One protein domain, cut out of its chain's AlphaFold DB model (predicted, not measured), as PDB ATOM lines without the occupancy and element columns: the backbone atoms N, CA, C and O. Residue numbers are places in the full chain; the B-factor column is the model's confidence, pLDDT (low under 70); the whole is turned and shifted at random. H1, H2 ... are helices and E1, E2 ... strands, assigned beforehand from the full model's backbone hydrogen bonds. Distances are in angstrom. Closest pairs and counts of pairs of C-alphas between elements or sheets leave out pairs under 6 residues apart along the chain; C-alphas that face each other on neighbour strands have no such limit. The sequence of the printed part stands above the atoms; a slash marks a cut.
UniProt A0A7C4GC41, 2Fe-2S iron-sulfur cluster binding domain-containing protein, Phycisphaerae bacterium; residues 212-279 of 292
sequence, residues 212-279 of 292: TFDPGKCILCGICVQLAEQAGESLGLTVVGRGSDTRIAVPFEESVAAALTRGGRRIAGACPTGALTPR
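AT A GLANCE: This is residues 212 to 279 of the 292 residues of the protein "2Fe-2S iron-sulfur cluster binding domain-containing protein" of Phycisphaerae bacterium (UniProt A0A7C4GC41). This is a small domain in which a two-strand hairpin, E1 and E2, makes one side, a crossed pair of helices, H1 and H3, makes the other, and H1 lies between the hairpin and H3. E3 runs beside H3 and pairs with the first printed residues, 212 to 213, which brings the two ends of the printed part together, while the one-turn helix H2 is set off from the other two helices. The printed part has 68 residues, with three named helices and three named strands in the order H1, E1, E2, H2, H3, E3; the sheet has the order E1 - E2 and is antiparallel. The class is mixed, helices and strands, though under half of the residues are in named elements. The whole is compact, with a radius of gyration of the C-alphas of 10.8 A, and spans 31 by 24 by 19 A.

HOW THE PARTS SIT: E1, residues 238 to 240, and E2, residues 247 to 249, form an antiparallel hairpin with 128 degrees between their directions. N 240 and O 247 are 2.8 A apart and N 249 and O 238 are 2.9 A apart, both within hydrogen-bond range. H1, residues 223 to 230, comes closest to E1 at the C-alphas of Val 225 and Thr 238, 5.6 A apart; H1 and E2 are only just apart, closest 8.3 A. H1 and H3, residues 264 to 270, touch, the closest C-alphas being those of Cys 224 and Ile 267, 5.6 A apart. They run opposite ways at a steep tilt of 49 degrees. H3 and E3, residues 276 to 278, have 9 pairs of C-alphas within 8 A, the closest being those of Ala 268 and Leu 276, 4.7 A apart. E3 pairs with no named strand, but residues 212 to 213 pair antiparallel with its residues 276 to 277. H2, residues 256 to 259, touches no helix: it is only just apart from H1, closest 8.3 A, and from H3, closest 8.4 A. In H1 and H3 every O i to N i+4 pair is within hydrogen-bond range; H2 is too short for such a pair.

IN THESE COORDINATES: H1 begins at C-alpha 223, (-8.503, 16.441, -16.701), and is 10.6 A long from first to last C-alpha. H3 measures 10.1 A, E3 7.1 A, E1 6.4 A, E2 6.2 A and H2 4.8 A. E2 begins at C-alpha 247, (-8.479, 22.986, -5.248), and E3 ends at C-alpha 278, (-4.099, 30.236, -23.523).

THE WHOLE: The two C-alphas farthest apart are those of Gly 243 and Arg 262, 30.7 A. The C-alphas of Thr 212 and Arg 279, first and last printed, are 5.2 A apart. The printed part has no cut and no long link. The mean pLDDT of the printed part is 95.0, and no printed residue is under 70.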
ATOM      1  N   THR A 212      -2.564  30.758 -18.763       94.25
ATOM      2  CA  THR A 212      -2.971  31.367 -17.498       94.25
ATOM      3  C   THR A 212      -3.811  30.364 -16.728       94.25
ATOM      4  O   THR A 212      -4.682  29.715 -17.320       94.25
ATOM      5  N   PHE A 213      -3.550  30.250 -15.425       95.38
ATOM      6  CA  PHE A 213      -4.285  29.373 -14.520       95.38
ATOM      7  C   PHE A 213      -5.027  30.183 -13.455       95.38
ATOM      8  O   PHE A 213      -4.405  30.898 -12.684       95.38
ATOM      9  N   ASP A 214      -6.349  30.062 -13.389       93.75
ATOM     10  CA  ASP A 214      -7.175  30.616 -12.317       93.75
ATOM     11  C   ASP A 214      -7.934  29.483 -11.595       93.75
ATOM     12  O   ASP A 214      -8.885  28.914 -12.153       93.75
ATOM     13  N   PRO A 215      -7.554  29.141 -10.350       92.81
ATOM     14  CA  PRO A 215      -8.209  28.083  -9.588       92.81
ATOM     15  C   PRO A 215      -9.660  28.424  -9.210       92.81
ATOM     16  O   PRO A 215     -10.467  27.501  -9.058       92.81
ATOM     17  N   GLY A 216     -10.034  29.706  -9.130       92.06
ATOM     18  CA  GLY A 216     -11.410  30.129  -8.838       92.06
ATOM     19  C   GLY A 216     -12.389  29.743  -9.948       92.06
ATOM     20  O   GLY A 216     -13.553  29.439  -9.694       92.06
ATOM     21  N   LYS A 217     -11.894  29.643 -11.187       93.06
ATOM     22  CA  LYS A 217     -12.666  29.228 -12.368       93.06
ATOM     23  C   LYS A 217     -12.659  27.700 -12.570       93.06
ATOM     24  O   LYS A 217     -13.205  27.183 -13.553       93.06
ATOM     25  N   CYS A 218     -12.041  26.933 -11.670       95.38
ATOM     26  CA  CYS A 218     -11.954  25.473 -11.756       95.38
ATOM     27  C   CYS A 218     -13.241  24.795 -11.265       95.38
ATOM     28  O   CYS A 218     -13.918  25.304 -10.378       95.38
ATOM     29  N   ILE A 219     -13.560  23.626 -11.831       96.00
ATOM     30  CA  ILE A 219     -14.664  22.738 -11.406       96.00
ATOM     31  C   ILE A 219     -14.163  21.367 -10.926       96.00
ATOM     32  O   ILE A 219     -14.897  20.387 -10.968       96.00
ATOM     33  N   LEU A 220     -12.877  21.265 -10.573       96.69
ATOM     34  CA  LEU A 220     -12.253  20.038 -10.054       96.69
ATOM     35  C   LEU A 220     -12.456  18.805 -10.959       96.69
ATOM     36  O   LEU A 220     -12.620  17.672 -10.511       96.69
ATOM     37  N   CYS A 221     -12.425  19.022 -12.276       97.50
ATOM     38  CA  CYS A 221     -12.650  17.954 -13.249       97.50
ATOM     39  C   CYS A 221     -11.499  16.938 -13.339       97.50
ATOM     40  O   CYS A 221     -11.699  15.852 -13.875       97.50
ATOM     41  N   GLY A 222     -10.299  17.281 -12.861       97.50
ATOM     42  CA  GLY A 222      -9.120  16.403 -12.865       97.50
ATOM     43  C   GLY A 222      -8.477  16.147 -14.236       97.50
ATOM     44  O   GLY A 222      -7.422  15.526 -14.290       97.50
ATOM     45  N   ILE A 223      -9.044  16.652 -15.341       98.38
ATOM     46  CA  ILE A 223      -8.503  16.441 -16.701       98.38
ATOM     47  C   ILE A 223      -7.053  16.933 -16.801       98.38
ATOM     48  O   ILE A 223      -6.203  16.253 -17.362       98.38
ATOM     49  N   CYS A 224      -6.756  18.103 -16.235       98.25
ATOM     50  CA  CYS A 224      -5.412  18.674 -16.289       98.25
ATOM     51  C   CYS A 224      -4.364  17.850 -15.529       98.25
ATOM     52  O   CYS A 224      -3.242  17.743 -16.009       98.25
ATOM     53  N   VAL A 225      -4.748  17.232 -14.408       98.31
ATOM     54  CA  VAL A 225      -3.887  16.344 -13.612       98.31
ATOM     55  C   VAL A 225      -3.489  15.129 -14.450       98.31
ATOM     56  O   VAL A 225      -2.308  14.891 -14.674       98.31
ATOM     57  N   GLN A 226      -4.477  14.430 -15.018       98.31
ATOM     58  CA  GLN A 226      -4.232  13.239 -15.838       98.31
ATOM     59  C   GLN A 226      -3.438  13.562 -17.111       98.31
ATOM     60  O   GLN A 226      -2.530  12.829 -17.488       98.31
ATOM     61  N   LEU A 227      -3.751  14.671 -17.789       98.12
ATOM     62  CA  LEU A 227      -3.034  15.055 -19.007       98.12
ATOM     63  C   LEU A 227      -1.597  15.527 -18.741       98.12
ATOM     64  O   LEU A 227      -0.770  15.406 -19.649       98.12
ATOM     65  N   ALA A 228      -1.311  16.080 -17.557       97.88
ATOM     66  CA  ALA A 228       0.044  16.429 -17.130       97.88
ATOM     67  C   ALA A 228       0.869  15.165 -16.853       97.88
ATOM     68  O   ALA A 228       1.978  15.033 -17.366       97.88
ATOM     69  N   GLU A 229       0.289  14.193 -16.145       97.19
ATOM     70  CA  GLU A 229       0.906  12.880 -15.924       97.19
ATOM     71  C   GLU A 229       1.219  12.181 -17.257       97.19
ATOM     72  O   GLU A 229       2.351  11.773 -17.509       97.19
ATOM     73  N   GLN A 230       0.258  12.148 -18.184       96.81
ATOM     74  CA  GLN A 230       0.448  11.583 -19.527       96.81
ATOM     75  C   GLN A 230       1.455  12.351 -20.391       96.81
ATOM     76  O   GLN A 230       2.012  11.793 -21.335       96.81
ATOM     77  N   ALA A 231       1.670  13.643 -20.127       96.56
ATOM     78  CA  ALA A 231       2.712  14.429 -20.787       96.56
ATOM     79  C   ALA A 231       4.115  14.152 -20.217       96.56
ATOM     80  O   ALA A 231       5.100  14.629 -20.786       96.56
ATOM     81  N   GLY A 232       4.215  13.396 -19.117       97.00
ATOM     82  CA  GLY A 232       5.460  13.192 -18.390       97.00
ATOM     83  C   GLY A 232       5.960  14.473 -17.725       97.00
ATOM     84  O   GLY A 232       7.170  14.695 -17.681       97.00
ATOM     85  N   GLU A 233       5.051  15.342 -17.266       96.81
ATOM     86  CA  GLU A 233       5.436  16.485 -16.435       96.81
ATOM     87  C   GLU A 233       6.020  15.972 -15.118       96.81
ATOM     88  O   GLU A 233       5.403  15.157 -14.434       96.81
ATOM     89  N   SER A 234       7.205  16.457 -14.743       93.56
ATOM     90  CA  SER A 234       7.872  16.029 -13.506       93.56
ATOM     91  C   SER A 234       7.120  16.464 -12.251       93.56
ATOM     92  O   SER A 234       7.210  15.802 -11.220       93.56
ATOM     93  N   LEU A 235       6.410  17.591 -12.340       95.44
ATOM     94  CA  LEU A 235       5.678  18.193 -11.235       95.44
ATOM     95  C   LEU A 235       4.162  18.142 -11.471       95.44
ATOM     96  O   LEU A 235       3.429  17.631 -10.628       95.44
ATOM     97  N   GLY A 236       3.696  18.621 -12.629       96.69
ATOM     98  CA  GLY A 236       2.286  18.588 -13.005       96.69
ATOM     99  C   GLY A 236       1.371  19.408 -12.087       96.69
ATOM    100  O   GLY A 236       1.803  20.192 -11.244       96.69
ATOM    101  N   LEU A 237       0.064  19.228 -12.271       97.38
ATOM    102  CA  LEU A 237      -0.964  19.768 -11.381       97.38
ATOM    103  C   LEU A 237      -1.523  18.645 -10.512       97.38
ATOM    104  O   LEU A 237      -1.592  17.503 -10.955       97.38
ATOM    105  N   THR A 238      -1.991  18.973  -9.310       96.88
ATOM    106  CA  THR A 238      -2.593  18.000  -8.393       96.88
ATOM    107  C   THR A 238      -3.788  18.578  -7.640       96.88
ATOM    108  O   THR A 238      -4.056  19.780  -7.681       96.88
ATOM    109  N   VAL A 239      -4.524  17.706  -6.956       95.50
ATOM    110  CA  VAL A 239      -5.594  18.081  -6.030       95.50
ATOM    111  C   VAL A 239      -4.977  18.338  -4.655       95.50
ATOM    112  O   VAL A 239      -4.262  17.494  -4.123       95.50
ATOM    113  N   VAL A 240      -5.271  19.494  -4.066       94.50
ATOM    114  CA  VAL A 240      -4.815  19.897  -2.730       94.50
ATOM    115  C   VAL A 240      -6.023  20.271  -1.877       94.50
ATOM    116  O   VAL A 240      -6.989  20.845  -2.379       94.50
ATOM    117  N   GLY A 241      -5.956  19.979  -0.579       92.81
ATOM    118  CA  GLY A 241      -7.029  20.271   0.371       92.81
ATOM    119  C   GLY A 241      -8.057  19.144   0.483       92.81
ATOM    120  O   GLY A 241      -7.839  18.028   0.011       92.81
ATOM    121  N   ARG A 242      -9.160  19.425   1.181       92.88
ATOM    122  CA  ARG A 242     -10.284  18.499   1.383       92.88
ATOM    123  C   ARG A 242     -11.578  19.274   1.599       92.88
ATOM    124  O   ARG A 242     -11.544  20.402   2.083       92.88
ATOM    125  N   GLY A 243     -12.718  18.647   1.308       90.19
ATOM    126  CA  GLY A 243     -14.026  19.288   1.463       90.19
ATOM    127  C   GLY A 243     -14.107  20.582   0.651       90.19
ATOM    128  O   GLY A 243     -13.624  20.625  -0.481       90.19
ATOM    129  N   SER A 244     -14.657  21.638   1.244       86.38
ATOM    130  CA  SER A 244     -14.825  22.945   0.595       86.38
ATOM    131  C   SER A 244     -13.508  23.644   0.236       86.38
ATOM    132  O   SER A 244     -13.499  24.507  -0.637       86.38
ATOM    133  N   ASP A 245     -12.388  23.244   0.847       89.25
ATOM    134  CA  ASP A 245     -11.061  23.814   0.576       89.25
ATOM    135  C   ASP A 245     -10.329  23.103  -0.578       89.25
ATOM    136  O   ASP A 245      -9.159  23.381  -0.856       89.25
ATOM    137  N   THR A 246     -10.984  22.142  -1.241       93.38
ATOM    138  CA  THR A 246     -10.377  21.368  -2.330       93.38
ATOM    139  C   THR A 246     -10.125  22.249  -3.551       93.38
ATOM    140  O   THR A 246     -11.032  22.894  -4.081       93.38
ATOM    141  N   ARG A 247      -8.890  22.231  -4.059       94.31
ATOM    142  CA  ARG A 247      -8.479  22.986  -5.248       94.31
ATOM    143  C   ARG A 247      -7.478  22.216  -6.096       94.31
ATOM    144  O   ARG A 247      -6.752  21.363  -5.596       94.31
ATOM    145  N   ILE A 248      -7.414  22.556  -7.381       96.62
ATOM    146  CA  ILE A 248      -6.263  22.190  -8.212       96.62
ATOM    147  C   ILE A 248      -5.145  23.193  -7.940       96.62
ATOM    148  O   ILE A 248      -5.401  24.397  -7.879       96.62
ATOM    149  N   ALA A 249      -3.925  22.703  -7.767       96.00
ATOM    150  CA  ALA A 249      -2.748  23.523  -7.529       96.00
ATOM    151  C   ALA A 249      -1.489  22.854  -8.083       96.00
ATOM    152  O   ALA A 249      -1.490  21.662  -8.400       96.00
ATOM    153  N   VAL A 250      -0.413  23.629  -8.156       95.81
ATOM    154  CA  VAL A 250       0.935  23.101  -8.354       95.81
ATOM    155  C   VAL A 250       1.445  22.541  -7.012       95.81
ATOM    156  O   VAL A 250       1.270  23.202  -5.982       95.81
ATOM    157  N   PRO A 251       2.031  21.330  -6.974       93.38
ATOM    158  CA  PRO A 251       2.670  20.804  -5.770       93.38
ATOM    159  C   PRO A 251       3.780  21.727  -5.245       93.38
ATOM    160  O   PRO A 251       4.445  22.410  -6.017       93.38
ATOM    161  N   PHE A 252       3.992  21.724  -3.926       93.06
ATOM    162  CA  PHE A 252       5.065  22.472  -3.246       93.06
ATOM    163  C   PHE A 252       5.057  23.997  -3.447       93.06
ATOM    164  O   PHE A 252       6.069  24.637  -3.205       93.06
ATOM    165  N   GLU A 253       3.917  24.575  -3.846       89.50
ATOM    166  CA  GLU A 253       3.776  26.025  -4.087       89.50
ATOM    167  C   GLU A 253       4.698  26.562  -5.197       89.50
ATOM    168  O   GLU A 253       4.982  27.755  -5.272       89.50
ATOM    169  N   GLU A 254       5.122  25.674  -6.093       94.69
ATOM    170  CA  GLU A 254       5.903  26.004  -7.278       94.69
ATOM    171  C   GLU A 254       5.073  26.733  -8.348       94.69
ATOM    172  O   GLU A 254       3.843  26.832  -8.299       94.69
ATOM    173  N   SER A 255       5.778  27.229  -9.360       96.38
ATOM    174  CA  SER A 255       5.197  27.953 -10.493       96.38
ATOM    175  C   SER A 255       4.418  27.034 -11.458       96.38
ATOM    176  O   SER A 255       4.766  25.867 -11.660       96.38
ATOM    177  N   VAL A 256       3.386  27.560 -12.128       96.94
ATOM    178  CA  VAL A 256       2.693  26.873 -13.238       96.94
ATOM    179  C   VAL A 256       3.668  26.592 -14.378       96.94
ATOM    180  O   VAL A 256       3.561  25.555 -15.032       96.94
ATOM    181  N   ALA A 257       4.632  27.491 -14.601       96.38
ATOM    182  CA  ALA A 257       5.717  27.299 -15.560       96.38
ATOM    183  C   ALA A 257       6.530  26.023 -15.277       96.38
ATOM    184  O   ALA A 257       6.793  25.252 -16.198       96.38
ATOM    185  N   ALA A 258       6.880  25.775 -14.012       96.38
ATOM    186  CA  ALA A 258       7.578  24.558 -13.591       96.38
ATOM    187  C   ALA A 258       6.672  23.318 -13.631       96.38
ATOM    188  O   ALA A 258       7.138  22.209 -13.887       96.38
ATOM    189  N   ALA A 259       5.370  23.497 -13.395       97.06
ATOM    190  CA  ALA A 259       4.388  22.420 -13.410       97.06
ATOM    191  C   ALA A 259       4.144  21.835 -14.807       97.06
ATOM    192  O   ALA A 259       3.948  20.628 -14.933       97.06
ATOM    193  N   LEU A 260       4.090  22.691 -15.832       96.94
ATOM    194  CA  LEU A 260       3.569  22.365 -17.163       96.94
ATOM    195  C   LEU A 260       4.565  22.703 -18.282       96.94
ATOM    196  O   LEU A 260       4.271  23.473 -19.188       96.94
ATOM    197  N   THR A 261       5.741  22.089 -18.245       96.31
ATOM    198  CA  THR A 261       6.868  22.372 -19.146       96.31
ATOM    199  C   THR A 261       6.683  21.892 -20.592       96.31
ATOM    200  O   THR A 261       7.340  22.403 -21.498       96.31
ATOM    201  N   ARG A 262       5.814  20.903 -20.834       93.25
ATOM    202  CA  ARG A 262       5.643  20.229 -22.138       93.25
ATOM    203  C   ARG A 262       4.221  20.345 -22.672       93.25
ATOM    204  O   ARG A 262       4.006  20.469 -23.876       93.25
ATOM    205  N   GLY A 263       3.234  20.235 -21.787       91.25
ATOM    206  CA  GLY A 263       1.831  20.036 -22.140       91.25
ATOM    207  C   GLY A 263       0.941  21.273 -22.038       91.25
ATOM    208  O   GLY A 263      -0.255  21.151 -22.318       91.25
ATOM    209  N   GLY A 264       1.475  22.435 -21.642       94.50
ATOM    210  CA  GLY A 264       0.711  23.622 -21.233       94.50
ATOM    211  C   GLY A 264      -0.483  23.960 -22.134       94.50
ATOM    212  O   GLY A 264      -1.633  23.897 -21.689       94.50
ATOM    213  N   ARG A 265      -0.257  24.247 -23.427       94.31
ATOM    214  CA  ARG A 265      -1.345  24.598 -24.367       94.31
ATOM    215  C   ARG A 265      -2.375  23.489 -24.559       94.31
ATOM    216  O   ARG A 265      -3.571  23.774 -24.586       94.31
ATOM    217  N   ARG A 266      -1.932  22.234 -24.689       95.69
ATOM    218  CA  ARG A 266      -2.818  21.071 -24.872       95.69
ATOM    219  C   ARG A 266      -3.731  20.899 -23.658       95.69
ATOM    220  O   ARG A 266      -4.942  20.748 -23.802       95.69
ATOM    221  N   ILE A 267      -3.144  20.970 -22.466       97.19
ATOM    222  CA  ILE A 267      -3.841  20.848 -21.183       97.19
ATOM    223  C   ILE A 267      -4.825  22.008 -20.996       97.19
ATOM    224  O   ILE A 267      -5.984  21.785 -20.636       97.19
ATOM    225  N   ALA A 268      -4.405  23.236 -21.317       96.62
ATOM    226  CA  ALA A 268      -5.295  24.386 -21.312       96.62
ATOM    227  C   ALA A 268      -6.446  24.207 -22.302       96.62
ATOM    228  O   ALA A 268      -7.589  24.423 -21.918       96.62
ATOM    229  N   GLY A 269      -6.199  23.732 -23.524       95.88
ATOM    230  CA  GLY A 269      -7.237  23.428 -24.514       95.88
ATOM    231  C   GLY A 269      -8.300  22.454 -23.993       95.88
ATOM    232  O   GLY A 269      -9.493  22.727 -24.123       95.88
ATOM    233  N   ALA A 270      -7.884  21.393 -23.298       97.06
ATOM    234  CA  ALA A 270      -8.782  20.373 -22.753       97.06
ATOM    235  C   ALA A 270      -9.657  20.853 -21.577       97.06
ATOM    236  O   ALA A 270     -10.712  20.265 -21.308       97.06
ATOM    237  N   CYS A 271      -9.259  21.924 -20.878       97.50
ATOM    238  CA  CYS A 271     -10.010  22.453 -19.740       97.50
ATOM    239  C   CYS A 271     -11.459  22.831 -20.138       97.50
ATOM    240  O   CYS A 271     -11.646  23.617 -21.069       97.50
ATOM    241  N   PRO A 272     -12.498  22.307 -19.460       97.00
ATOM    242  CA  PRO A 272     -13.901  22.570 -19.803       97.00
ATOM    243  C   PRO A 272     -14.394  23.973 -19.405       97.00
ATOM    244  O   PRO A 272     -15.512  24.344 -19.767       97.00
ATOM    245  N   THR A 273     -13.591  24.730 -18.654       95.62
ATOM    246  CA  THR A 273     -13.909  26.069 -18.137       95.62
ATOM    247  C   THR A 273     -12.797  27.065 -18.467       95.62
ATOM    248  O   THR A 273     -11.829  26.720 -19.141       95.62
ATOM    249  N   GLY A 274     -12.917  28.300 -17.967       93.62
ATOM    250  CA  GLY A 274     -11.868  29.322 -18.017       93.62
ATOM    251  C   GLY A 274     -10.744  29.159 -16.985       93.62
ATOM    252  O   GLY A 274      -9.974  30.096 -16.821       93.62
ATOM    253  N   ALA A 275     -10.644  28.022 -16.281       95.19
ATOM    254  CA  ALA A 275      -9.586  27.813 -15.286       95.19
ATOM    255  C   ALA A 275      -8.197  27.763 -15.911       95.19
ATOM    256  O   ALA A 275      -7.276  28.367 -15.392       95.19
ATOM    257  N   LEU A 276      -8.041  27.054 -17.028       95.75
ATOM    258  CA  LEU A 276      -6.805  27.048 -17.803       95.75
ATOM    259  C   LEU A 276      -7.117  27.590 -19.187       95.75
ATOM    260  O   LEU A 276      -7.949  27.040 -19.914       95.75
ATOM    261  N   THR A 277      -6.453  28.679 -19.548       94.06
ATOM    262  CA  THR A 277      -6.654  29.364 -20.827       94.06
ATOM    263  C   THR A 277      -5.312  29.621 -21.499       94.06
ATOM    264  O   THR A 277      -4.309  29.776 -20.799       94.06
ATOM    265  N   PRO A 278      -5.252  29.666 -22.841       91.00
ATOM    266  CA  PRO A 278      -4.099  30.236 -23.523       91.00
ATOM    267  C   PRO A 278      -3.855  31.657 -23.012       91.00
ATOM    268  O   PRO A 278      -4.803  32.428 -22.844       91.00
ATOM    269  N   ARG A 279      -2.592  32.007 -22.767       84.56
ATOM    270  CA  ARG A 279      -2.224  33.342 -22.303       84.56
ATOM    271  C   ARG A 279      -2.618  34.347 -23.378       84.56
ATOM    272  O   ARG A 279      -2.130  34.282 -24.507       84.56
TER     273      ARG A 279